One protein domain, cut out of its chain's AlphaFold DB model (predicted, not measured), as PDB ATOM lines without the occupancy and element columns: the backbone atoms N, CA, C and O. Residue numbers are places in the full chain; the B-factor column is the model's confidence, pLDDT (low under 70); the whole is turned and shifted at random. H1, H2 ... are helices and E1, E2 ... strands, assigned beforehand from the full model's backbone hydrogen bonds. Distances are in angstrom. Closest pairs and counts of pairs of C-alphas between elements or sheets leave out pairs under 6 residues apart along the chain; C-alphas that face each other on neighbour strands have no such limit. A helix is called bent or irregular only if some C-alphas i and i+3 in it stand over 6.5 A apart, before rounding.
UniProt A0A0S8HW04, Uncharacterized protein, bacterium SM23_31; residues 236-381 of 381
ATOM      1  N   CYS A 236     127.011 127.072 182.650       86.25
ATOM      2  CA  CYS A 236     127.716 126.885 181.383       86.25
ATOM      3  C   CYS A 236     128.996 127.740 181.240       86.25
ATOM      4  O   CYS A 236     129.983 127.165 180.798       86.25
ATOM      5  N   PRO A 237     129.062 129.042 181.622       84.62
ATOM      6  CA  PRO A 237     130.246 129.903 181.440       84.62
ATOM      7  C   PRO A 237     131.552 129.365 182.031       84.62
ATOM      8  O   PRO A 237     132.631 129.774 181.604       84.62
ATOM      9  N   LYS A 238     131.452 128.469 183.018       83.75
ATOM     10  CA  LYS A 238     132.593 127.833 183.686       83.75
ATOM     11  C   LYS A 238     133.292 126.808 182.788       83.75
ATOM     12  O   LYS A 238     134.489 126.585 182.931       83.75
ATOM     13  N   PHE A 239     132.560 126.205 181.857       88.88
ATOM     14  CA  PHE A 239     133.074 125.188 180.950       88.88
ATOM     15  C   PHE A 239     133.859 125.824 179.802       88.88
ATOM     16  O   PHE A 239     133.457 126.865 179.297       88.88
ATOM     17  N   LYS A 240     134.956 125.211 179.351       87.56
ATOM     18  CA  LYS A 240     135.688 125.628 178.142       87.56
ATOM     19  C   LYS A 240     136.280 124.402 177.461       87.56
ATOM     20  O   LYS A 240     136.803 123.521 178.136       87.56
ATOM     21  N   PHE A 241     136.241 124.378 176.132       91.88
ATOM     22  CA  PHE A 241     137.001 123.405 175.362       91.88
ATOM     23  C   PHE A 241     138.463 123.850 175.225       91.88
ATOM     24  O   PHE A 241     138.750 125.023 174.978       91.88
ATOM     25  N   ALA A 242     139.379 122.896 175.362       92.06
ATOM     26  CA  ALA A 242     140.795 123.031 175.053       92.06
ATOM     27  C   ALA A 242     141.171 122.039 173.947       92.06
ATOM     28  O   ALA A 242     140.709 120.899 173.958       92.06
ATOM     29  N   LEU A 243     141.997 122.463 172.989       93.75
ATOM     30  CA  LEU A 243     142.571 121.561 171.993       93.75
ATOM     31  C   LEU A 243     143.602 120.663 172.689       93.75
ATOM     32  O   LEU A 243     144.581 121.168 173.230       93.75
ATOM     33  N   VAL A 244     143.366 119.353 172.684       94.06
ATOM     34  CA  VAL A 244     144.237 118.356 173.331       94.06
ATOM     35  C   VAL A 244     144.995 117.491 172.329       94.06
ATOM     36  O   VAL A 244     146.018 116.916 172.678       94.06
ATOM     37  N   GLU A 245     144.526 117.402 171.083       93.69
ATOM     38  CA  GLU A 245     145.191 116.628 170.033       93.69
ATOM     39  C   GLU A 245     145.002 117.306 168.673       93.69
ATOM     40  O   GLU A 245     143.901 117.752 168.338       93.69
ATOM     41  N   ASN A 246     146.069 117.373 167.880       94.19
ATOM     42  CA  ASN A 246     146.051 117.819 166.490       94.19
ATOM     43  C   ASN A 246     147.038 116.956 165.707       94.19
ATOM     44  O   ASN A 246     148.246 117.112 165.863       94.19
ATOM     45  N   LYS A 247     146.517 116.045 164.889       94.25
ATOM     46  CA  LYS A 247     147.318 115.094 164.113       94.25
ATOM     47  C   LYS A 247     146.760 114.914 162.711       94.25
ATOM     48  O   LYS A 247     145.641 115.337 162.422       94.25
ATOM     49  N   ILE A 248     147.537 114.274 161.852       90.50
ATOM     50  CA  ILE A 248     147.120 113.875 160.509       90.50
ATOM     51  C   ILE A 248     147.132 112.345 160.474       90.50
ATOM     52  O   ILE A 248     148.141 111.732 160.807       90.50
ATOM     53  N   GLU A 249     146.001 111.743 160.119       85.44
ATOM     54  CA  GLU A 249     145.821 110.297 159.959       85.44
ATOM     55  C   GLU A 249     145.182 110.046 158.589       85.44
ATOM     56  O   GLU A 249     144.078 110.526 158.342       85.44
ATOM     57  N   ASN A 250     145.850 109.292 157.708       82.81
ATOM     58  CA  ASN A 250     145.328 108.904 156.385       82.81
ATOM     59  C   ASN A 250     144.779 110.095 155.569       82.81
ATOM     60  O   ASN A 250     143.604 110.107 155.202       82.81
ATOM     61  N   ASP A 251     145.598 111.134 155.370       86.06
ATOM     62  CA  ASP A 251     145.236 112.392 154.684       86.06
ATOM     63  C   ASP A 251     144.068 113.182 155.306       86.06
ATOM     64  O   ASP A 251     143.609 114.189 154.759       86.06
ATOM     65  N   MET A 252     143.605 112.782 156.494       90.25
ATOM     66  CA  MET A 252     142.630 113.522 157.283       90.25
ATOM     67  C   MET A 252     143.299 114.183 158.478       90.25
ATOM     68  O   MET A 252     143.963 113.545 159.295       90.25
ATOM     69  N   ARG A 253     143.065 115.482 158.640       91.88
ATOM     70  CA  ARG A 253     143.464 116.193 159.851       91.88
ATOM     71  C   ARG A 253     142.427 115.949 160.942       91.88
ATOM     72  O   ARG A 253     141.236 116.193 160.757       91.88
ATOM     73  N   VAL A 254     142.889 115.491 162.095       93.75
ATOM     74  CA  VAL A 254     142.075 115.178 163.265       93.75
ATOM     75  C   VAL A 254     142.382 116.188 164.364       93.75
ATOM     76  O   VAL A 254     143.526 116.318 164.795       93.75
ATOM     77  N   LEU A 255     141.348 116.885 164.835       93.94
ATOM     78  CA  LEU A 255     141.424 117.809 165.969       93.94
ATOM     79  C   LEU A 255     140.570 117.273 167.112       93.94
ATOM     80  O   LEU A 255     139.377 117.047 166.919       93.94
ATOM     81  N   VAL A 256     141.130 117.121 168.307       94.50
ATOM     82  CA  VAL A 256     140.368 116.719 169.495       94.50
ATOM     83  C   VAL A 256     140.337 117.870 170.479       94.50
ATOM     84  O   VAL A 256     141.369 118.298 170.988       94.50
ATOM     85  N   HIS A 257     139.133 118.350 170.765       94.56
ATOM     86  CA  HIS A 257     138.876 119.321 171.815       94.56
ATOM     87  C   HIS A 257     138.271 118.611 173.021       94.56
ATOM     88  O   HIS A 257     137.373 117.791 172.861       94.56
ATOM     89  N   SER A 258     138.737 118.922 174.223       93.94
ATOM     90  CA  SER A 258     138.263 118.325 175.470       93.94
ATOM     91  C   SER A 258     137.862 119.415 176.452       93.94
ATOM     92  O   SER A 258     138.509 120.458 176.519       93.94
ATOM     93  N   GLY A 259     136.800 119.183 177.211       92.56
ATOM     94  CA  GLY A 259     136.410 120.032 178.329       92.56
ATOM     95  C   GLY A 259     135.887 119.185 179.479       92.56
ATOM     96  O   GLY A 259     135.170 118.205 179.264       92.56
ATOM     97  N   GLU A 260     136.259 119.560 180.696       91.25
ATOM     98  CA  GLU A 260     135.891 118.847 181.918       91.25
ATOM     99  C   GLU A 260     134.662 119.479 182.574       91.25
ATOM    100  O   GLU A 260     134.464 120.695 182.542       91.25
ATOM    101  N   VAL A 261     133.830 118.637 183.175       88.75
ATOM    102  CA  VAL A 261     132.773 119.015 184.120       88.75
ATOM    103  C   VAL A 261     132.978 118.224 185.411       88.75
ATOM    104  O   VAL A 261     133.706 117.239 185.403       88.75
ATOM    105  N   GLU A 262     132.303 118.600 186.500       81.81
ATOM    106  CA  GLU A 262     132.511 118.018 187.843       81.81
ATOM    107  C   GLU A 262     132.569 116.479 187.886       81.81
ATOM    108  O   GLU A 262     133.324 115.913 188.669       81.81
ATOM    109  N   SER A 263     131.794 115.795 187.042       84.12
ATOM    110  CA  SER A 263     131.662 114.333 187.030       84.12
ATOM    111  C   SER A 263     132.066 113.661 185.711       84.12
ATOM    112  O   SER A 263     131.981 112.434 185.601       84.12
ATOM    113  N   GLY A 264     132.519 114.412 184.703       89.94
ATOM    114  CA  GLY A 264     132.770 113.858 183.370       89.94
ATOM    115  C   GLY A 264     133.636 114.720 182.457       89.94
ATOM    116  O   GLY A 264     134.039 115.827 182.791       89.94
ATOM    117  N   VAL A 265     133.901 114.205 181.261       92.69
ATOM    118  CA  VAL A 265     134.672 114.877 180.213       92.69
ATOM    119  C   VAL A 265     133.902 114.799 178.903       92.69
ATOM    120  O   VAL A 265     133.459 113.724 178.493       92.69
ATOM    121  N   ILE A 266     133.770 115.933 178.221       94.06
ATOM    122  CA  ILE A 266     133.237 115.994 176.860       94.06
ATOM    123  C   ILE A 266     134.401 116.148 175.897       94.06
ATOM    124  O   ILE A 266     135.162 117.111 175.991       94.06
ATOM    125  N   ARG A 267     134.503 115.229 174.936       94.50
ATOM    126  CA  ARG A 267     135.453 115.314 173.827       94.50
ATOM    127  C   ARG A 267     134.728 115.519 172.508       94.50
ATOM    128  O   ARG A 267     133.769 114.817 172.204       94.50
ATOM    129  N   VAL A 268     135.224 116.459 171.720       94.88
ATOM    130  CA  VAL A 268     134.782 116.753 170.359       94.88
ATOM    131  C   VAL A 268     135.950 116.451 169.433       94.88
ATOM    132  O   VAL A 268     136.926 117.200 169.391       94.88
ATOM    133  N   LYS A 269     135.865 115.328 168.719       95.00
ATOM    134  CA  LYS A 269     136.833 114.924 167.698       95.00
ATOM    135  C   LYS A 269     136.317 115.367 166.333       95.00
ATOM    136  O   LYS A 269     135.312 114.858 165.853       95.00
ATOM    137  N   THR A 270     137.009 116.302 165.707       94.94
ATOM    138  CA  THR A 270     136.711 116.811 164.369       94.94
ATOM    139  C   THR A 270     137.615 116.129 163.355       94.94
ATOM    140  O   THR A 270     138.831 116.103 163.538       94.94
ATOM    141  N   MET A 271     137.024 115.625 162.276       94.88
ATOM    142  CA  MET A 271     137.735 115.096 161.116       94.88
ATOM    143  C   MET A 271     137.647 116.108 159.970       94.88
ATOM    144  O   MET A 271     136.570 116.624 159.658       94.88
ATOM    145  N   LEU A 272     138.797 116.430 159.384       92.62
ATOM    146  CA  LEU A 272     138.950 117.407 158.313       92.62
ATOM    147  C   LEU A 272     139.603 116.741 157.101       92.62
ATOM    148  O   LEU A 272     140.671 116.151 157.228       92.62
ATOM    149  N   PHE A 273     139.012 116.918 155.923       91.31
ATOM    150  CA  PHE A 273     139.612 116.551 154.639       91.31
ATOM    151  C   PHE A 273     139.674 117.796 153.756       91.31
ATOM    152  O   PHE A 273     138.671 118.502 153.630       91.31
ATOM    153  N   ASN A 274     140.843 118.116 153.192       86.75
ATOM    154  CA  ASN A 274     141.070 119.363 152.444       86.75
ATOM    155  C   ASN A 274     140.556 120.614 153.191       86.75
ATOM    156  O   ASN A 274     139.866 121.460 152.623       86.75
ATOM    157  N   ASN A 275     140.839 120.698 154.499       82.19
ATOM    158  CA  ASN A 275     140.374 121.754 155.415       82.19
ATOM    159  C   ASN A 275     138.846 121.910 155.552       82.19
ATOM    160  O   ASN A 275     138.378 122.883 156.142       82.19
ATOM    161  N   ARG A 276     138.047 120.950 155.073       87.25
ATOM    162  CA  ARG A 276     136.592 120.915 155.270       87.25
ATOM    163  C   ARG A 276     136.223 119.883 156.326       87.25
ATOM    164  O   ARG A 276     136.751 118.776 156.317       87.25
ATOM    165  N   VAL A 277     135.294 120.237 157.214       90.94
ATOM    166  CA  VAL A 277     134.761 119.319 158.234       90.94
ATOM    167  C   VAL A 277     133.968 118.213 157.546       90.94
ATOM    168  O   VAL A 277     132.922 118.477 156.952       90.94
ATOM    169  N   THR A 278     134.472 116.982 157.619       91.12
ATOM    170  CA  THR A 278     133.801 115.794 157.074       91.12
ATOM    171  C   THR A 278     132.872 115.169 158.103       91.12
ATOM    172  O   THR A 278     131.752 114.783 157.769       91.12
ATOM    173  N   ASP A 279     133.305 115.120 159.361       94.62
ATOM    174  CA  ASP A 279     132.502 114.641 160.477       94.62
ATOM    175  C   ASP A 279     133.006 115.202 161.814       94.62
ATOM    176  O   ASP A 279     134.151 115.643 161.957       94.62
ATOM    177  N   VAL A 280     132.123 115.175 162.806       94.94
ATOM    178  CA  VAL A 280     132.414 115.516 164.193       94.94
ATOM    179  C   VAL A 280     131.873 114.401 165.075       94.94
ATOM    180  O   VAL A 280     130.694 114.062 165.007       94.94
ATOM    181  N   GLN A 281     132.727 113.849 165.928       95.31
ATOM    182  CA  GLN A 281     132.360 112.860 166.928       95.31
ATOM    183  C   GLN A 281     132.324 113.510 168.308       95.31
ATOM    184  O   GLN A 281     133.284 114.158 168.727       95.31
ATOM    185  N   ILE A 282     131.220 113.324 169.024       95.50
ATOM    186  CA  ILE A 282     131.034 113.826 170.386       95.50
ATOM    187  C   ILE A 282     131.070 112.630 171.328       95.50
ATOM    188  O   ILE A 282     130.231 111.736 171.222       95.50
ATOM    189  N   ALA A 283     132.013 112.622 172.262       94.75
ATOM    190  CA  ALA A 283     132.133 111.603 173.293       94.75
ATOM    191  C   ALA A 283     131.897 112.202 174.681       94.75
ATOM    192  O   ALA A 283     132.486 113.222 175.035       94.75
ATOM    193  N   CYS A 284     131.048 111.546 175.468       95.44
ATOM    194  CA  CYS A 284     130.839 111.829 176.885       95.44
ATOM    195  C   CYS A 284     131.473 110.702 177.703       95.44
ATOM    196  O   CYS A 284     131.067 109.540 177.590       95.44
ATOM    197  N   LEU A 285     132.476 111.047 178.502       93.50
ATOM    198  CA  LEU A 285     133.273 110.120 179.297       93.50
ATOM    199  C   LEU A 285     133.070 110.417 180.782       93.50
ATOM    200  O   LEU A 285     132.950 111.575 181.177       93.50
ATOM    201  N   LYS A 286     133.089 109.381 181.619       91.12
ATOM    202  CA  LYS A 286     133.232 109.556 183.066       91.12
ATOM    203  C   LYS A 286     134.681 109.938 183.392       91.12
ATOM    204  O   LYS A 286     135.598 109.452 182.726       91.12
ATOM    205  N   ILE A 287     134.900 110.770 184.412       85.31
ATOM    206  CA  ILE A 287     136.261 111.092 184.886       85.31
ATOM    207  C   ILE A 287     137.031 109.799 185.182       85.31
ATOM    208  O   ILE A 287     136.494 108.869 185.786       85.31
ATOM    209  N   GLY A 288     138.279 109.732 184.713       79.25
ATOM    210  CA  GLY A 288     139.153 108.566 184.868       79.25
ATOM    211  C   GLY A 288     138.831 107.379 183.950       79.25
ATOM    212  O   GLY A 288     139.531 106.373 184.007       79.25
ATOM    213  N   SER A 289     137.810 107.470 183.089       82.31
ATOM    214  CA  SER A 289     137.459 106.413 182.135       82.31
ATOM    215  C   SER A 289     137.900 106.756 180.714       82.31
ATOM    216  O   SER A 289     137.647 107.848 180.207       82.31
ATOM    217  N   THR A 290     138.490 105.779 180.024       75.50
ATOM    218  CA  THR A 290     138.732 105.830 178.572       75.50
ATOM    219  C   THR A 290     137.521 105.366 177.763       75.50
ATOM    220  O   THR A 290     137.404 105.688 176.581       75.50
ATOM    221  N   ARG A 291     136.594 104.632 178.395       77.62
ATOM    222  CA  ARG A 291     135.336 104.183 177.792       77.62
ATOM    223  C   ARG A 291     134.233 105.195 178.072       77.62
ATOM    224  O   ARG A 291     134.061 105.639 179.207       77.62
ATOM    225  N   GLY A 292     133.444 105.510 177.055       85.75
ATOM    226  CA  GLY A 292     132.247 106.322 177.214       85.75
ATOM    227  C   GLY A 292     131.343 106.248 175.999       85.75
ATOM    228  O   GLY A 292     131.469 105.354 175.164       85.75
ATOM    229  N   VAL A 293     130.388 107.166 175.935       92.44
ATOM    230  CA  VAL A 293     129.318 107.131 174.940       92.44
ATOM    231  C   VAL A 293     129.642 108.140 173.852       92.44
ATOM    232  O   VAL A 293     129.788 109.328 174.135       92.44
ATOM    233  N   MET A 294     129.757 107.663 172.614       94.06
ATOM    234  CA  MET A 294     130.129 108.469 171.454       94.06
ATOM    235  C   MET A 294     128.979 108.548 170.450       94.06
ATOM    236  O   MET A 294     128.190 107.614 170.326       94.06
ATOM    237  N   VAL A 295     128.882 109.671 169.744       93.69
ATOM    238  CA  VAL A 295     128.041 109.823 168.555       93.69
ATOM    239  C   VAL A 295     128.841 110.486 167.440       93.69
ATOM    240  O   VAL A 295     129.447 111.532 167.663       93.69
ATOM    241  N   SER A 296     128.834 109.886 166.249       94.38
ATOM    242  CA  SER A 296     129.215 110.567 165.007       94.38
ATOM    243  C   SER A 296     128.037 111.406 164.524       94.38
ATOM    244  O   SER A 296     126.913 110.912 164.400       94.38
ATOM    245  N   VAL A 297     128.279 112.686 164.247       93.06
ATOM    246  CA  VAL A 297     127.241 113.602 163.762       93.06
ATOM    247  C   VAL A 297     126.816 113.230 162.341       93.06
ATOM    248  O   VAL A 297     125.630 113.311 162.027       93.06
ATOM    249  N   ALA A 298     127.737 112.767 161.493       91.06
ATOM    250  CA  ALA A 298     127.412 112.276 160.157       91.06
ATOM    251  C   ALA A 298     126.522 111.020 160.200       91.06
ATOM    252  O   ALA A 298     125.514 110.957 159.493       91.06
ATOM    253  N   GLU A 299     126.839 110.037 161.047       89.62
ATOM    254  CA  GLU A 299     126.002 108.836 161.217       89.62
ATOM    255  C   GLU A 299     124.644 109.160 161.841       89.62
ATOM    256  O   GLU A 299     123.606 108.630 161.428       89.62
ATOM    257  N   PHE A 300     124.634 110.069 162.816       89.56
ATOM    258  CA  PHE A 300     123.410 110.568 163.422       89.56
ATOM    259  C   PHE A 300     122.495 111.206 162.372       89.56
ATOM    260  O   PHE A 300     121.319 110.850 162.298       89.56
ATOM    261  N   GLN A 301     123.036 112.068 161.507       87.75
ATOM    262  CA  GLN A 301     122.282 112.694 160.420       87.75
ATOM    263  C   GLN A 301     121.686 111.664 159.457       87.75
ATOM    264  O   GLN A 301     120.498 111.742 159.140       87.75
ATOM    265  N   LYS A 302     122.461 110.643 159.061       86.50
ATOM    266  CA  LYS A 302     121.944 109.526 158.250       86.50
ATOM    267  C   LYS A 302     120.783 108.816 158.952       86.50
ATOM    268  O   LYS A 302     119.760 108.530 158.338       86.50
ATOM    269  N   THR A 303     120.914 108.569 160.254       83.00
ATOM    270  CA  THR A 303     119.884 107.879 161.045       83.00
ATOM    271  C   THR A 303     118.593 108.693 161.144       83.00
ATOM    272  O   THR A 303     117.505 108.131 161.009       83.00
ATOM    273  N   VAL A 304     118.697 110.005 161.367       79.81
ATOM    274  CA  VAL A 304     117.535 110.900 161.459       79.81
ATOM    275  C   VAL A 304     116.821 111.026 160.114       79.81
ATOM    276  O   VAL A 304     115.594 110.959 160.085       79.81
ATOM    277  N   ALA A 305     117.568 111.134 159.011       74.56
ATOM    278  CA  ALA A 305     116.998 111.206 157.666       74.56
ATOM    279  C   ALA A 305     116.162 109.963 157.311       74.56
ATOM    280  O   ALA A 305     115.101 110.090 156.709       74.56
ATOM    281  N   VAL A 306     116.609 108.772 157.724       73.12
ATOM    282  CA  VAL A 306     115.927 107.504 157.414       73.12
ATOM    283  C   VAL A 306     114.753 107.227 158.355       73.12
ATOM    284  O   VAL A 306     113.713 106.747 157.917       73.12
ATOM    285  N   LYS A 307     114.912 107.477 159.662       63.81
ATOM    286  CA  LYS A 307     113.962 106.996 160.682       63.81
ATOM    287  C   LYS A 307     113.027 108.064 161.244       63.81
ATOM    288  O   LYS A 307     112.186 107.700 162.060       63.81
ATOM    289  N   GLN A 308     113.206 109.344 160.898       61.25
ATOM    290  CA  GLN A 308     112.417 110.495 161.384       61.25
ATOM    291  C   GLN A 308     112.136 110.512 162.904       61.25
ATOM    292  O   GLN A 308     111.135 111.066 163.353       61.25
ATOM    293  N   THR A 309     112.978 109.888 163.732       59.22
ATOM    294  CA  THR A 309     112.659 109.655 165.149       59.22
ATOM    295  C   THR A 309     113.750 110.175 166.077       59.22
ATOM    296  O   THR A 309     114.907 109.764 166.008       59.22
ATOM    297  N   ASP A 310     113.341 111.004 167.043       70.50
ATOM    298  CA  ASP A 310     114.177 111.515 168.144       70.50
ATOM    299  C   ASP A 310     114.659 110.402 169.108       70.50
ATOM    300  O   ASP A 310     115.451 110.645 170.020       70.50
ATOM    301  N   ALA A 311     114.205 109.158 168.927       79.88
ATOM    302  CA  ALA A 311     114.472 108.035 169.825       79.88
ATOM    303  C   ALA A 311     115.955 107.620 169.886       79.88
ATOM    304  O   ALA A 311     116.403 107.086 170.904       79.88
ATOM    305  N   SER A 312     116.728 107.817 168.813       81.38
ATOM    306  CA  SER A 312     118.180 107.577 168.822       81.38
ATOM    307  C   SER A 312     118.901 108.622 169.677       81.38
ATOM    308  O   SER A 312     119.694 108.260 170.547       81.38
ATOM    309  N   LEU A 313     118.547 109.899 169.504       87.00
ATOM    310  CA  LEU A 313     119.087 111.015 170.278       87.00
ATOM    311  C   LEU A 313     118.755 110.880 171.764       87.00
ATOM    312  O   LEU A 313     119.631 111.041 172.607       87.00
ATOM    313  N   GLN A 314     117.509 110.532 172.096       87.44
ATOM    314  CA  GLN A 314     117.086 110.321 173.481       87.44
ATOM    315  C   GLN A 314     117.844 109.172 174.152       87.44
ATOM    316  O   GLN A 314     118.271 109.306 175.300       87.44
ATOM    317  N   ARG A 315     118.048 108.051 173.444       87.75
ATOM    318  CA  ARG A 315     118.848 106.927 173.957       87.75
ATOM    319  C   ARG A 315     120.297 107.334 174.189       87.75
ATOM    320  O   ARG A 315     120.832 107.050 175.257       87.75
ATOM    321  N   TRP A 316     120.899 108.036 173.231       91.75
ATOM    322  CA  TRP A 316     122.256 108.546 173.379       91.75
ATOM    323  C   TRP A 316     122.370 109.517 174.562       91.75
ATOM    324  O   TRP A 316     123.240 109.332 175.407       91.75
ATOM    325  N   LEU A 317     121.447 110.476 174.698       92.38
ATOM    326  CA  LEU A 317     121.412 111.426 175.815       92.38
ATOM    327  C   LEU A 317     121.231 110.736 177.168       92.38
ATOM    328  O   LEU A 317     121.864 111.138 178.139       92.38
ATOM    329  N   LYS A 318     120.400 109.692 177.254       91.81
ATOM    330  CA  LYS A 318     120.243 108.905 178.485       91.81
ATOM    331  C   LYS A 318     121.564 108.242 178.879       91.81
ATOM    332  O   LYS A 318     121.991 108.361 180.024       91.81
ATOM    333  N   SER A 319     122.233 107.599 177.925       91.88
ATOM    334  CA  SER A 319     123.534 106.968 178.153       91.88
ATOM    335  C   SER A 319     124.615 107.995 178.500       91.88
ATOM    336  O   SER A 319     125.386 107.773 179.428       91.88
ATOM    337  N   ALA A 320     124.638 109.143 177.821       93.06
ATOM    338  CA  ALA A 320     125.539 110.247 178.128       93.06
ATOM    339  C   ALA A 320     125.282 110.816 179.534       93.06
ATOM    340  O   ALA A 320     126.229 111.037 180.281       93.06
ATOM    341  N   ASN A 321     124.022 110.973 179.952       92.25
ATOM    342  CA  ASN A 321     123.679 111.456 181.294       92.25
ATOM    343  C   ASN A 321     124.192 110.524 182.392       92.25
ATOM    344  O   ASN A 321     124.681 111.000 183.411       92.25
ATOM    345  N   ASN A 322     124.134 109.211 182.162       90.25
ATOM    346  CA  ASN A 322     124.685 108.224 183.090       90.25
ATOM    347  C   ASN A 322     126.212 108.341 183.239       90.25
ATOM    348  O   ASN A 322     126.732 108.047 184.310       90.25
ATOM    349  N   GLN A 323     126.928 108.770 182.192       89.56
ATOM    350  CA  GLN A 323     128.373 109.027 182.266       89.56
ATOM    351  C   GLN A 323     128.684 110.362 182.944       89.56
ATOM    352  O   GLN A 323     129.635 110.463 183.709       89.56
ATOM    353  N   MET A 324     127.874 111.381 182.653       89.19
ATOM    354  CA  MET A 324     128.150 112.769 183.016       89.19
ATOM    355  C   MET A 324     127.563 113.186 184.366       89.19
ATOM    356  O   MET A 324     127.949 114.230 184.869       89.19
ATOM    357  N   GLY A 325     126.629 112.431 184.951       87.00
ATOM    358  CA  GLY A 325     126.123 112.675 186.307       87.00
ATOM    359  C   GLY A 325     125.215 113.899 186.480       87.00
ATOM    360  O   GLY A 325     124.994 114.327 187.609       87.00
ATOM    361  N   PHE A 326     124.663 114.476 185.405       88.50
ATOM    362  CA  PHE A 326     123.720 115.591 185.549       88.50
ATOM    363  C   PHE A 326     122.422 115.139 186.250       88.50
ATOM    364  O   PHE A 326     121.977 114.002 186.043       88.50
ATOM    365  N   PRO A 327     121.738 116.036 186.993       87.62
ATOM    366  CA  PRO A 327     120.536 115.692 187.764       87.62
ATOM    367  C   PRO A 327     119.402 115.066 186.942       87.62
ATOM    368  O   PRO A 327     118.567 114.343 187.476       87.62
ATOM    369  N   ASN A 328     119.323 115.388 185.648       87.94
ATOM    370  CA  ASN A 328     118.388 114.793 184.699       87.94
ATOM    371  C   ASN A 328     118.839 115.046 183.250       87.94
ATOM    372  O   ASN A 328     119.613 115.965 182.970       87.94
ATOM    373  N   ILE A 329     118.251 114.284 182.318       89.69
ATOM    374  CA  ILE A 329     118.510 114.377 180.871       89.69
ATOM    375  C   ILE A 329     118.259 115.792 180.328       89.69
ATOM    376  O   ILE A 329     118.967 116.240 179.432       89.69
ATOM    377  N   GLN A 330     117.272 116.519 180.863       89.56
ATOM    378  CA  GLN A 330     116.939 117.858 180.376       89.56
ATOM    379  C   GLN A 330     118.057 118.866 180.682       89.56
ATOM    380  O   GLN A 330     118.384 119.701 179.844       89.56
ATOM    381  N   THR A 331     118.698 118.734 181.844       90.56
ATOM    382  CA  THR A 331     119.829 119.572 182.258       90.56
ATOM    383  C   THR A 331     121.057 119.287 181.394       90.56
ATOM    384  O   THR A 331     121.688 120.226 180.911       90.56
ATOM    385  N   LEU A 332     121.342 118.008 181.110       93.31
ATOM    386  CA  LEU A 332     122.369 117.632 180.137       93.31
ATOM    387  C   LEU A 332     122.062 118.212 178.750       93.31
ATOM    388  O   LEU A 332     122.949 118.767 178.107       93.31
ATOM    389  N   ASN A 333     120.812 118.112 178.289       93.38
ATOM    390  CA  ASN A 333     120.411 118.645 176.990       93.38
ATOM    391  C   ASN A 333     120.661 120.161 176.912       93.38
ATOM    392  O   ASN A 333     121.282 120.634 175.965       93.38
ATOM    393  N   TRP A 334     120.262 120.924 177.938       92.88
ATOM    394  CA  TRP A 334     120.541 122.364 178.018       92.88
ATOM    395  C   TRP A 334     122.033 122.679 178.011       92.88
ATOM    396  O   TRP A 334     122.449 123.632 177.350       92.88
ATOM    397  N   PHE A 335     122.823 121.883 178.731       92.31
ATOM    398  CA  PHE A 335     124.268 122.030 178.776       92.31
ATOM    399  C   PHE A 335     124.884 121.819 177.389       92.31
ATOM    400  O   PHE A 335     125.525 122.729 176.872       92.31
ATOM    401  N   LEU A 336     124.605 120.685 176.736       92.75
ATOM    402  CA  LEU A 336     125.100 120.360 175.393       92.75
ATOM    403  C   LEU A 336     124.657 121.382 174.343       92.75
ATOM    404  O   LEU A 336     125.479 121.848 173.556       92.75
ATOM    405  N   MET A 337     123.385 121.795 174.371       91.62
ATOM    406  CA  MET A 337     122.874 122.871 173.518       91.62
ATOM    407  C   MET A 337     123.653 124.173 173.693       91.62
ATOM    408  O   MET A 337     123.803 124.925 172.740       91.62
ATOM    409  N   SER A 338     124.099 124.479 174.908       90.19
ATOM    410  CA  SER A 338     124.845 125.699 175.194       90.19
ATOM    411  C   SER A 338     126.304 125.575 174.755       90.19
ATOM    412  O   SER A 338     126.813 126.473 174.081       90.19
ATOM    413  N   VAL A 339     126.975 124.475 175.116       89.62
ATOM    414  CA  VAL A 339     128.423 124.320 174.907       89.62
ATOM    415  C   VAL A 339     128.811 124.028 173.461       89.62
ATOM    416  O   VAL A 339     129.868 124.470 173.023       89.62
ATOM    417  N   LEU A 340     127.942 123.363 172.698       89.75
ATOM    418  CA  LEU A 340     128.203 122.999 171.301       89.75
ATOM    419  C   LEU A 340     127.755 124.058 170.281       89.75
ATOM    420  O   LEU A 340     128.007 123.885 169.095       89.75
ATOM    421  N   ASN A 341     127.049 125.111 170.710       80.06
ATOM    422  CA  ASN A 341     126.419 126.043 169.774       80.06
ATOM    423  C   ASN A 341     127.373 127.103 169.226       80.06
ATOM    424  O   ASN A 341     127.267 127.334 168.045       80.06
ATOM    425  N   ASP A 342     128.244 127.723 170.041       65.38
ATOM    426  CA  ASP A 342     129.272 128.704 169.593       65.38
ATOM    427  C   ASP A 342     130.143 129.231 170.766       65.38
ATOM    428  O   ASP A 342     131.255 129.718 170.586       65.38
ATOM    429  N   ARG A 343     129.647 129.171 172.011       59.84
ATOM    430  CA  ARG A 343     130.096 130.077 173.093       59.84
ATOM    431  C   ARG A 343     131.307 129.626 173.922       59.84
ATOM    432  O   ARG A 343     131.645 130.296 174.894       59.84
ATOM    433  N   PHE A 344     131.952 128.512 173.575       74.44
ATOM    434  CA  PHE A 344     132.830 127.793 174.512       74.44
ATOM    435  C   PHE A 344     134.186 127.355 173.949       74.44
ATOM    436  O   PHE A 344     134.764 126.377 174.422       74.44
ATOM    437  N   LYS A 345     134.723 128.135 172.999       76.38
ATOM    438  CA  LYS A 345     136.046 127.947 172.370       76.38
ATOM    439  C   LYS A 345     136.177 126.723 171.447       76.38
ATOM    440  O   LYS A 345     137.262 126.167 171.316       76.38
ATOM    441  N   LEU A 346     135.097 126.317 170.774       84.50
ATOM    442  CA  LEU A 346     135.221 125.459 169.590       84.50
ATOM    443  C   LEU A 346     135.563 126.316 168.359       84.50
ATOM    444  O   LEU A 346     135.075 127.446 168.273       84.50
ATOM    445  N   PRO A 347     136.365 125.808 167.404       85.38
ATOM    446  CA  PRO A 347     136.611 126.506 166.148       85.38
ATOM    447  C   PRO A 347     135.302 126.780 165.402       85.38
ATOM    448  O   PRO A 347     134.429 125.914 165.350       85.38
ATOM    449  N   GLU A 348     135.189 127.948 164.771       84.75
ATOM    450  CA  GLU A 348     133.958 128.405 164.112       84.75
ATOM    451  C   GLU A 348     133.404 127.389 163.100       84.75
ATOM    452  O   GLU A 348     132.218 127.066 163.128       84.75
ATOM    453  N   GLY A 349     134.263 126.796 162.264       85.50
ATOM    454  CA  GLY A 349     133.845 125.765 161.308       85.50
ATOM    455  C   GLY A 349     133.234 124.520 161.969       85.50
ATOM    456  O   GLY A 349     132.302 123.928 161.427       85.50
ATOM    457  N   VAL A 350     133.710 124.149 163.163       88.75
ATOM    458  CA  VAL A 350     133.177 123.020 163.944       88.75
ATOM    459  C   VAL A 350     131.845 123.397 164.583       88.75
ATOM    460  O   VAL A 350     130.888 122.629 164.487       88.75
ATOM    461  N   SER A 351     131.759 124.582 165.190       89.12
ATOM    462  CA  SER A 351     130.519 125.088 165.792       89.12
ATOM    463  C   SER A 351     129.405 125.201 164.752       89.12
ATOM    464  O   SER A 351     128.321 124.661 164.955       89.12
ATOM    465  N   ASN A 352     129.694 125.780 163.582       89.00
ATOM    466  CA  ASN A 352     128.743 125.889 162.474       89.00
ATOM    467  C   ASN A 352     128.262 124.515 161.986       89.00
ATOM    468  O   ASN A 352     127.061 124.314 161.773       89.00
ATOM    469  N   TYR A 353     129.174 123.544 161.869       91.44
ATOM    470  CA  TYR A 353     128.827 122.169 161.507       91.44
ATOM    471  C   TYR A 353     127.880 121.531 162.537       91.44
ATOM    472  O   TYR A 353     126.837 120.980 162.177       91.44
ATOM    473  N   LEU A 354     128.204 121.646 163.829       92.00
ATOM    474  CA  LEU A 354     127.389 121.118 164.926       92.00
ATOM    475  C   LEU A 354     126.024 121.799 165.022       92.00
ATOM    476  O   LEU A 354     125.012 121.132 165.256       92.00
ATOM    477  N   LYS A 355     125.974 123.113 164.819       90.12
ATOM    478  CA  LYS A 355     124.759 123.920 164.917       90.12
ATOM    479  C   LYS A 355     123.694 123.469 163.924       90.12
ATOM    480  O   LYS A 355     122.560 123.199 164.321       90.12
ATOM    481  N   GLY A 356     124.085 123.312 162.659       86.81
ATOM    482  CA  GLY A 356     123.188 122.884 161.585       86.81
ATOM    483  C   GLY A 356     122.818 121.397 161.617       86.81
ATOM    484  O   GLY A 356     121.764 121.035 161.106       86.81
ATOM    485  N   ARG A 357     123.657 120.534 162.213       89.56
ATOM    486  CA  ARG A 357     123.529 119.064 162.093       89.56
ATOM    487  C   ARG A 357     123.313 118.307 163.403       89.56
ATOM    488  O   ARG A 357     123.075 117.106 163.391       89.56
ATOM    489  N   PHE A 358     123.400 118.952 164.557       91.56
ATOM    490  CA  PHE A 358     123.220 118.263 165.838       91.56
ATOM    491  C   PHE A 358     122.444 119.111 166.838       91.56
ATOM    492  O   PHE A 358     121.403 118.685 167.340       91.56
ATOM    493  N   VAL A 359     122.880 120.351 167.069       91.69
ATOM    494  CA  VAL A 359     122.262 121.249 168.058       91.69
ATOM    495  C   VAL A 359     120.803 121.555 167.713       91.69
ATOM    496  O   VAL A 359     119.973 121.628 168.617       91.69
ATOM    497  N   ILE A 360     120.451 121.658 166.427       90.50
ATOM    498  CA  ILE A 360     119.056 121.833 165.997       90.50
ATOM    499  C   ILE A 360     118.132 120.715 166.508       90.50
ATOM    500  O   ILE A 360     117.006 120.982 166.932       90.50
ATOM    501  N   HIS A 361     118.623 119.475 166.569       90.44
ATOM    502  CA  HIS A 361     117.857 118.342 167.086       90.44
ATOM    503  C   HIS A 361     117.745 118.383 168.613       90.44
ATOM    504  O   HIS A 361     116.674 118.109 169.148       90.44
ATOM    505  N   LEU A 362     118.794 118.816 169.319       92.06
ATOM    506  CA  LEU A 362     118.729 119.062 170.766       92.06
ATOM    507  C   LEU A 362     117.699 120.156 171.114       92.06
ATOM    508  O   LEU A 362     116.939 120.015 172.078       92.06
ATOM    509  N   ILE A 363     117.629 121.223 170.303       90.81
ATOM    510  CA  ILE A 363     116.631 122.300 170.426       90.81
ATOM    511  C   ILE A 363     115.214 121.756 170.224       90.81
ATOM    512  O   ILE A 363     114.315 122.079 171.003       90.81
ATOM    513  N   ASN A 364     115.001 120.949 169.184       89.38
ATOM    514  CA  ASN A 364     113.691 120.367 168.898       89.38
ATOM    515  C   ASN A 364     113.253 119.406 170.009       89.38
ATOM    516  O   ASN A 364     112.126 119.505 170.495       89.38
ATOM    517  N   LEU A 365     114.171 118.569 170.496       88.69
ATOM    518  CA  LEU A 365     113.919 117.686 171.627       88.69
ATOM    519  C   LEU A 365     113.552 118.470 172.898       88.69
ATOM    520  O   LEU A 365     112.607 118.096 173.585       88.69
ATOM    521  N   ASP A 366     114.243 119.574 173.204       89.56
ATOM    522  CA  ASP A 366     113.922 120.427 174.361       89.56
ATOM    523  C   ASP A 366     112.514 121.031 174.263       89.56
ATOM    524  O   ASP A 366     111.772 121.052 175.249       89.56
ATOM    525  N   LYS A 367     112.119 121.491 173.067       87.31
ATOM    526  CA  LYS A 367     110.763 122.002 172.813       87.31
ATOM    527  C   LYS A 367     109.713 120.911 173.027       87.31
ATOM    528  O   LYS A 367     108.728 121.156 173.725       87.31
ATOM    529  N   ASN A 368     109.949 119.717 172.485       85.56
ATOM    530  CA  ASN A 368     109.048 118.571 172.608       85.56
ATOM    531  C   ASN A 368     108.924 118.107 174.067       85.56
ATOM    532  O   ASN A 368     107.811 117.949 174.565       85.56
ATOM    533  N   LEU A 369     110.044 117.981 174.786       82.62
ATOM    534  CA  LEU A 369     110.064 117.621 176.207       82.62
ATOM    535  C   LEU A 369     109.360 118.670 177.069       82.62
ATOM    536  O   LEU A 369     108.562 118.319 177.933       82.62
ATOM    537  N   THR A 370     109.612 119.957 176.824       82.12
ATOM    538  CA  THR A 370     108.949 121.039 177.564       82.12
ATOM    539  C   THR A 370     107.443 121.013 177.329       82.12
ATOM    540  O   THR A 370     106.678 121.124 178.284       82.12
ATOM    541  N   LYS A 371     107.005 120.824 176.077       83.38
ATOM    542  CA  LYS A 371     105.585 120.685 175.737       83.38
ATOM    543  C   LYS A 371     104.959 119.495 176.467       83.38
ATOM    544  O   LYS A 371     103.955 119.692 177.144       83.38
ATOM    545  N   TYR A 372     105.596 118.326 176.400       82.25
ATOM    546  CA  TYR A 372     105.132 117.109 177.064       82.25
ATOM    547  C   TYR A 372     105.009 117.286 178.581       82.25
ATOM    548  O   TYR A 372     103.952 117.018 179.135       82.25
ATOM    549  N   ILE A 373     106.046 117.800 179.255       75.88
ATOM    550  CA  ILE A 373     106.039 118.023 180.713       75.88
ATOM    551  C   ILE A 373     104.920 118.988 181.117       75.88
ATOM    552  O   ILE A 373     104.256 118.779 182.130       75.88
ATOM    553  N   VAL A 374     104.712 120.052 180.337       76.88
ATOM    554  CA  VAL A 374     103.644 121.022 180.598       76.88
ATOM    555  C   VAL A 374     102.268 120.390 180.397       76.88
ATOM    556  O   VAL A 374     101.390 120.621 181.218       76.88
ATOM    557  N   GLU A 375     102.072 119.594 179.345       80.88
ATOM    558  CA  GLU A 375     100.803 118.906 179.070       80.88
ATOM    559  C   GLU A 375     100.485 117.872 180.158       80.88
ATOM    560  O   GLU A 375      99.425 117.960 180.772       80.88
ATOM    561  N   LYS A 376     101.454 117.030 180.529       76.12
ATOM    562  CA  LYS A 376     101.378 116.108 181.676       76.12
ATOM    563  C   LYS A 376     100.999 116.809 182.985       76.12
ATOM    564  O   LYS A 376     100.095 116.376 183.691       76.12
ATOM    565  N   ALA A 377     101.651 117.928 183.301       69.19
ATOM    566  CA  ALA A 377     101.377 118.690 184.522       69.19
ATOM    567  C   ALA A 377      99.990 119.363 184.538       69.19
ATOM    568  O   ALA A 377      99.528 119.788 185.600       69.19
ATOM    569  N   LEU A 378      99.357 119.509 183.369       72.19
ATOM    570  CA  LEU A 378      97.990 120.006 183.214       72.19
ATOM    571  C   LEU A 378      96.945 118.879 183.185       72.19
ATOM    572  O   LEU A 378      95.765 119.194 183.269       72.19
ATOM    573  N   GLU A 379      97.353 117.618 183.017       71.44
ATOM    574  CA  GLU A 379      96.488 116.426 183.060       71.44
ATOM    575  C   GLU A 379      96.416 115.812 184.464       71.44
ATOM    576  O   GLU A 379      95.384 115.284 184.859       71.44
ATOM    577  N   GLU A 380      97.494 115.908 185.248       49.94
ATOM    578  CA  GLU A 380      97.560 115.414 186.635       49.94
ATOM    579  C   GLU A 380      96.868 116.356 187.657       49.94
ATOM    580  O   GLU A 380      97.000 116.168 188.868       49.94
ATOM    581  N   LYS A 381      96.136 117.375 187.186       46.22
ATOM    582  CA  LYS A 381      95.382 118.359 187.980       46.22
ATOM    583  C   LYS A 381      93.974 118.529 187.437       46.22
ATOM    584  O   LYS A 381      93.068 118.721 188.278       46.22
TER     585      LYS A 381
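Overview. This is residues 236 to 381 of the 381 residues of an uncharacterized protein of bacterium SM23_31 (UniProt A0A0S8HW04). A twisted, curled sheet of five strands forms a wall, with H2 and H4a, the first arm of the bent helix H4, packed on one face and no named helix on the other. H3 packs on H2 and on H4b, the long second arm, which leads away from the sheet until residues 371 to 381 stick out of the body. The printed part has 146 residues, with five named strands and then four named helices; the sheet E1 - E2 - E3 - E4 - E5 is a meander, each strand the antiparallel neighbour of the one before. The class is mixed, helices and strands, in two layers, H2 and H4a on one face of the sheet. The whole is compact, with a radius of gyration of the C-alphas of 15.9 A, and elongated, spanning 59 by 35 by 26 A.

Arrangement. Start at the hairpin of E1, residues 242 to 249, and E2, residues 252 to 261, where N 247 and O 254 are within hydrogen-bond range at 3.0 A. E3, residues 264 to 273, follows in a hairpin with E2; find N 257 and O 268 at 2.8 A. E4, residues 276 to 286, and E3 form the next hairpin, with N 269 and O 281 at 2.8 A. E5, residues 292 to 296, is an edge strand in a hairpin with E4, with N 284 and O 293 at 2.9 A. The sheet is twisted, its C-alphas up to 7.9 A off their best plane. H1, residues 297 to 307, is on the sheet but over none of its strands; its closest C-alphas to E4 are Val 297 and Val 280, 5.5 A. On the same face, H2, residues 311 to 324, is over E4 and E5 at a height over the sheet of 9.1 A, with Ala 320 and Val 293 of E5 the closest C-alphas at 5.8 A. H3, residues 329 to 339, touches residues 317 to 321 of H2, about perpendicular at 87 degrees; the closest C-alphas are Asn 321 and Ile 329, 6.0 A. H4, residues 348 to 379, was assigned as one helix by its hydrogen bonds but is bent: C-alphas 356 and 359 are 6.7 A apart, and arms H4a, residues 348 to 356, and H4b, residues 359 to 379, stand at a steep tilt of 40 degrees. H4a is on the same face as H2 and runs across the strands, at 79 degrees to E4 on the local plane; the closest C-alphas are Val 277 and Val 350, 7.0 A. H4b touches H3 with residues 359 to 366 alone, at a shallow tilt of 32 degrees, only just short of steep, opposite ways; C-alphas Met 337 and Val 359 are closest, 5.7 A. In H1, H2, H3, H4a and H4b every O i to N i+4 pair is within hydrogen-bond range.

Along the chain. Find C-alpha 242 at (140.795, 123.031, 175.053), where E1 begins its 20.4 A. E2 measures 29.1 A, E3 29.7 A, E4 30.2 A and the short E5 13.3 A. H1 covers 15.1 A; H2 begins at C-alpha 311 (114.472, 108.035, 169.825) and covers 19.6 A, H3 15.3 A and H4a 12.4 A. H4b runs 30.2 A to C-alpha 379 at (96.488, 116.426, 183.060).

Size, cuts and confidence. The two C-alphas farthest apart, those of Asp 251 and Lys 381, the chain's last residue, are 60.2 A apart. Without residues 371 to 381, which stand free, the body spans 42 by 36 by 27 A. The printed part has no cut and no long link; the link from H3 to H4 is short, with 8 residues. Mean pLDDT of the printed part is 86.7; look for values under 70 at residues 307 to 309, 342 to 343, 377 and 380 to 381.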